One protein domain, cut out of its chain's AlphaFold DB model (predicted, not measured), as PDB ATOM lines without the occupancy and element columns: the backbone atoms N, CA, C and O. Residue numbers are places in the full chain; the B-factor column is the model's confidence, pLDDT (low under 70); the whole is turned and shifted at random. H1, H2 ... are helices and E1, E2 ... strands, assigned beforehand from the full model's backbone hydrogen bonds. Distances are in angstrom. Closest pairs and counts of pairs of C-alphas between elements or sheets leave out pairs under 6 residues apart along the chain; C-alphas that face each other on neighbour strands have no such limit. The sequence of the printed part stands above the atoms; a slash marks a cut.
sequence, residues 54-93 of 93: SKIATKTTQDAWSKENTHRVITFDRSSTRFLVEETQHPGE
ATOM      1  N   SER A  54     183.508  69.701 -50.964       85.94
ATOM      2  CA  SER A  54     182.326  70.215 -51.669       85.94
ATOM      3  C   SER A  54     182.487  70.129 -53.193       85.94
ATOM      4  O   SER A  54     183.591  70.292 -53.707       85.94
ATOM      5  N   LYS A  55     181.379  69.993 -53.931       85.38
ATOM      6  CA  LYS A  55     181.394  69.918 -55.403       85.38
ATOM      7  C   LYS A  55     182.180  71.061 -56.061       85.38
ATOM      8  O   LYS A  55     182.863  70.841 -57.056       85.38
ATOM      9  N   ILE A  56     182.080  72.273 -55.507       87.69
ATOM     10  CA  ILE A  56     182.809  73.449 -56.001       87.69
ATOM     11  C   ILE A  56     184.308  73.268 -55.774       87.69
ATOM     12  O   ILE A  56     185.071  73.383 -56.725       87.69
ATOM     13  N   ALA A  57     184.713  72.941 -54.545       86.69
ATOM     14  CA  ALA A  57     186.116  72.736 -54.202       86.69
ATOM     15  C   ALA A  57     186.739  71.613 -55.043       86.69
ATOM     16  O   ALA A  57     187.769  71.838 -55.665       86.69
ATOM     17  N   THR A  58     186.068  70.464 -55.163       86.44
ATOM     18  CA  THR A  58     186.525  69.342 -55.997       86.44
ATOM     19  C   THR A  58     186.725  69.765 -57.448       86.44
ATOM     20  O   THR A  58     187.753  69.456 -58.043       86.44
ATOM     21  N   LYS A  59     185.775  70.518 -58.017       89.50
ATOM     22  CA  LYS A  59     185.896  71.024 -59.386       89.50
ATOM     23  C   LYS A  59     187.069  71.991 -59.527       89.50
ATOM     24  O   LYS A  59     187.854  71.850 -60.454       89.50
ATOM     25  N   THR A  60     187.210  72.948 -58.614       88.94
ATOM     26  CA  THR A  60     188.319  73.908 -58.640       88.94
ATOM     27  C   THR A  60     189.670  73.210 -58.513       88.94
ATOM     28  O   THR A  60     190.596  73.563 -59.236       88.94
ATOM     29  N   THR A  61     189.780  72.201 -57.649       84.62
ATOM     30  CA  THR A  61     190.993  71.389 -57.509       84.62
ATOM     31  C   THR A  61     191.289  70.609 -58.786       84.62
ATOM     32  O   THR A  61     192.416  70.654 -59.264       84.62
ATOM     33  N   GLN A  62     190.288  69.969 -59.394       85.88
ATOM     34  CA  GLN A  62     190.466  69.247 -60.655       85.88
ATOM     35  C   GLN A  62     190.881  70.178 -61.804       85.88
ATOM     36  O   GLN A  62     191.773  69.844 -62.585       85.88
ATOM     37  N   ASP A  63     190.257  71.353 -61.901       89.25
ATOM     38  CA  ASP A  63     190.586  72.367 -62.904       89.25
ATOM     39  C   ASP A  63     192.005  72.921 -62.695       89.25
ATOM     40  O   ASP A  63     192.687  73.237 -63.670       89.25
ATOM     41  N   ALA A  64     192.449  73.046 -61.439       85.38
ATOM     42  CA  ALA A  64     193.808  73.453 -61.098       85.38
ATOM     43  C   ALA A  64     194.823  72.364 -61.467       85.38
ATOM     44  O   ALA A  64     195.764  72.655 -62.199       85.38
ATOM     45  N   TRP A  65     194.581  71.110 -61.067       79.81
ATOM     46  CA  TRP A  65     195.434  69.968 -61.415       79.81
ATOM     47  C   TRP A  65     195.563  69.770 -62.921       79.81
ATOM     48  O   TRP A  65     196.642  69.478 -63.412       79.81
ATOM     49  N   SER A  66     194.487  69.986 -63.679       82.50
ATOM     50  CA  SER A  66     194.521  69.848 -65.143       82.50
ATOM     51  C   SER A  66     195.362  70.932 -65.837       82.50
ATOM     52  O   SER A  66     195.646  70.814 -67.025       82.50
ATOM     53  N   LYS A  67     195.718  72.011 -65.128       83.62
ATOM     54  CA  LYS A  67     196.564  73.109 -65.627       83.62
ATOM     55  C   LYS A  67     197.981  73.072 -65.052       83.62
ATOM     56  O   LYS A  67     198.834  73.829 -65.511       83.62
ATOM     57  N   GLU A  68     198.211  72.266 -64.023       76.19
ATOM     58  CA  GLU A  68     199.468  72.191 -63.294       76.19
ATOM     59  C   GLU A  68     200.357  71.113 -63.926       76.19
ATOM     60  O   GLU A  68     199.970  69.953 -64.004       76.19
ATOM     61  N   ASN A  69     201.547  71.498 -64.396       69.88
ATOM     62  CA  ASN A  69     202.475  70.582 -65.080       69.88
ATOM     63  C   ASN A  69     203.765  70.315 -64.287       69.88
ATOM     64  O   ASN A  69     204.609  69.550 -64.738       69.88
ATOM     65  N   THR A  70     203.968  70.989 -63.154       77.06
ATOM     66  CA  THR A  70     205.278  71.048 -62.481       77.06
ATOM     67  C   THR A  70     205.239  70.636 -61.019       77.06
ATOM     68  O   THR A  70     206.254  70.205 -60.483       77.06
ATOM     69  N   HIS A  71     204.090  70.763 -60.363       78.94
ATOM     70  CA  HIS A  71     203.945  70.488 -58.944       78.94
ATOM     71  C   HIS A  71     202.617  69.772 -58.707       78.94
ATOM     72  O   HIS A  71     201.732  69.764 -59.560       78.94
ATOM     73  N   ARG A  72     202.495  69.114 -57.562       82.25
ATOM     74  CA  ARG A  72     201.259  68.486 -57.118       82.25
ATOM     75  C   ARG A  72     201.183  68.562 -55.605       82.25
ATOM     76  O   ARG A  72     202.043  68.050 -54.891       82.25
ATOM     77  N   VAL A  73     200.123  69.175 -55.090       82.50
ATOM     78  CA  VAL A  73     199.857  69.196 -53.645       82.50
ATOM     79  C   VAL A  73     199.435  67.796 -53.183       82.50
ATOM     80  O   VAL A  73     198.429  67.264 -53.652       82.50
ATOM     81  N   ILE A  74     200.186  67.215 -52.245       84.44
ATOM     82  CA  ILE A  74     199.942  65.879 -51.679       84.44
ATOM     83  C   ILE A  74     199.012  65.965 -50.467       84.44
ATOM     84  O   ILE A  74     198.013  65.254 -50.395       84.44
ATOM     85  N   THR A  75     199.303  66.870 -49.527       85.69
ATOM     86  CA  THR A  75     198.474  67.091 -48.331       85.69
ATOM     87  C   THR A  75     198.513  68.546 -47.883       85.69
ATOM     88  O   THR A  75     199.519  69.233 -48.056       85.69
ATOM     89  N   PHE A  76     197.445  68.995 -47.228       85.31
ATOM     90  CA  PHE A  76     197.378  70.290 -46.556       85.31
ATOM     91  C   PHE A  76     197.070  70.089 -45.070       85.31
ATOM     92  O   PHE A  76     196.026  69.532 -44.730       85.31
ATOM     93  N   ASP A  77     197.955  70.563 -44.193       89.75
ATOM     94  CA  ASP A  77     197.665  70.661 -42.763       89.75
ATOM     95  C   ASP A  77     197.040  72.023 -42.461       89.75
ATOM     96  O   ASP A  77     197.684  73.074 -42.563       89.75
ATOM     97  N   ARG A  78     195.774  71.989 -42.041       88.62
ATOM     98  CA  ARG A  78     195.008  73.172 -41.654       88.62
ATOM     99  C   ARG A  78     195.538  73.828 -40.380       88.62
ATOM    100  O   ARG A  78     195.453  75.048 -40.279       88.62
ATOM    101  N   SER A  79     196.052  73.055 -39.425       92.81
ATOM    102  CA  SER A  79     196.488  73.575 -38.120       92.81
ATOM    103  C   SER A  79     197.768  74.385 -38.258       92.81
ATOM    104  O   SER A  79     197.880  75.469 -37.690       92.81
ATOM    105  N   SER A  80     198.713  73.889 -39.057       93.94
ATOM    106  CA  SER A  80     199.940  74.622 -39.353       93.94
ATOM    107  C   SER A  80     199.835  75.528 -40.580       93.94
ATOM    108  O   SER A  80     200.774  76.270 -40.861       93.94
ATOM    109  N   THR A  81     198.745  75.461 -41.354       91.44
ATOM    110  CA  THR A  81     198.614  76.117 -42.672       91.44
ATOM    111  C   THR A  81     199.773  75.783 -43.625       91.44
ATOM    112  O   THR A  81     200.276  76.650 -44.338       91.44
ATOM    113  N   ARG A  82     200.229  74.521 -43.635       93.75
ATOM    114  CA  ARG A  82     201.368  74.074 -44.467       93.75
ATOM    115  C   ARG A  82     200.911  73.076 -45.516       93.75
ATOM    116  O   ARG A  82     200.054  72.236 -45.254       93.75
ATOM    117  N   PHE A  83     201.527  73.162 -46.689       89.31
ATOM    118  CA  PHE A  83     201.315  72.238 -47.794       89.31
ATOM    119  C   PHE A  83     202.523  71.319 -47.929       89.31
ATOM    120  O   PHE A  83     203.665  71.777 -47.858       89.31
ATOM    121  N   LEU A  84     202.260  70.034 -48.143       89.75
ATOM    122  CA  LEU A  84     203.231  69.109 -48.705       89.75
ATOM    123  C   LEU A  84     203.008  69.093 -50.214       89.75
ATOM    124  O   LEU A  84     201.909  68.770 -50.669       89.75
ATOM    125  N   VAL A  85     204.035  69.464 -50.965       88.00
ATOM    126  CA  VAL A  85     203.997  69.560 -52.424       88.00
ATOM    127  C   VAL A  85     205.088  68.665 -52.981       88.00
ATOM    128  O   VAL A  85     206.215  68.689 -52.494       88.00
ATOM    129  N   GLU A  86     204.731  67.861 -53.972       87.12
ATOM    130  CA  GLU A  86     205.663  67.077 -54.770       87.12
ATOM    131  C   GLU A  86     205.936  67.825 -56.075       87.12
ATOM    132  O   GLU A  86     205.008  68.289 -56.734       87.12
ATOM    133  N   GLU A  87     207.207  67.961 -56.441       84.75
ATOM    134  CA  GLU A  87     207.615  68.481 -57.743       84.75
ATOM    135  C   GLU A  87     207.619  67.342 -58.763       84.75
ATOM    136  O   GLU A  87     208.425  66.414 -58.676       84.75
ATOM    137  N   THR A  88     206.742  67.412 -59.760       72.12
ATOM    138  CA  THR A  88     206.836  66.561 -60.947       72.12
ATOM    139  C   THR A  88     207.794  67.230 -61.925       72.12
ATOM    140  O   THR A  88     207.388  68.037 -62.759       72.12
ATOM    141  N   GLN A  89     209.091  66.929 -61.811       63.88
ATOM    142  CA  GLN A  89     210.052  67.298 -62.850       63.88
ATOM    143  C   GLN A  89     209.662  66.620 -64.171       63.88
ATOM    144  O   GLN A  89     209.532  65.399 -64.226       63.88
ATOM    145  N   HIS A  90     209.578  67.395 -65.252       56.69
ATOM    146  CA  HIS A  90     210.122  66.924 -66.521       56.69
ATOM    147  C   HIS A  90     211.651  67.021 -66.394       56.69
ATOM    148  O   HIS A  90     212.169  68.140 -66.329       56.69
ATOM    149  N   PRO A  91     212.401  65.906 -66.329       49.16
ATOM    150  CA  PRO A  91     213.835  65.960 -66.522       49.16
ATOM    151  C   PRO A  91     214.071  66.169 -68.020       49.16
ATOM    152  O   PRO A  91     214.080  65.205 -68.773       49.16
ATOM    153  N   GLY A  92     214.208  67.434 -68.420       53.25
ATOM    154  CA  GLY A  92     214.782  67.877 -69.692       53.25
ATOM    155  C   GLY A  92     214.019  67.519 -70.969       53.25
ATOM    156  O   GLY A  92     214.085  66.386 -71.427       53.25
ATOM    157  N   GLU A  93     213.439  68.539 -71.601       39.22
ATOM    158  CA  GLU A  93     213.818  68.952 -72.964       39.22
ATOM    159  C   GLU A  93     213.899  70.484 -73.015       39.22
ATOM    160  O   GLU A  93     213.035  71.141 -72.386       39.22
TER     161      GLU A  93
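What this domain is: This is residues 54 to 93 of the 93 residues of an uncharacterized protein of Cajanus cajan (UniProt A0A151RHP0). A two-stranded hairpin, E1 and E2, and one helix, H1, make a flat, open V, joined at residues 66 to 70. The free ends of the two arms stick out, residues 54 to 60 on the helix side and residues 77 to 82 at the hairpin's turn, while a tail, residues 88 to 93, follows E2. The printed part has 40 residues, with one named helix and two named strands in the order H1, E1, E2; the sheet, E1 - E2, is antiparallel and the class is mixed, helices and strands. The whole is loose, with a radius of gyration of the C-alphas of 12.4 A and spans of 37 by 24 by 9 A.

Where its parts are: Find C-alpha 71 at (203.945, 70.488, -58.944); from there E1, residues 71 to 77, runs 17.4 A. E2, residues 82 to 87, runs 15.7 A and ends at C-alpha 87, at (207.615, 68.481, -57.743). Look back to C-alpha 55 at (181.394, 69.918, -55.403) for the beginning of H1, residues 55 to 65, 15.3 A long.

How they stand to each other: E1 and E2 form a hairpin, antiparallel at 158 degrees between their directions. Look at N 72 and O 86, 2.8 A apart, and N 84 and O 75, 2.9 A apart, within hydrogen-bond range. H1 comes closest to E1 with the C-alphas of Trp 65 and Arg 72, 7.4 A apart, the one pair within 8 A. H1 and E2 are apart. In H1 every O i to N i+4 pair is within hydrogen-bond range.

The domain as a whole: The two C-alphas farthest apart, those of Ser 79 and Glu 93, are 39.2 A apart. The printed part has no cut, and both links, H1 to E1 and E1 to E2, are tight. The mean pLDDT of the printed part is 81.2; look for values under 70 at residue 69 and residues 89 to 93.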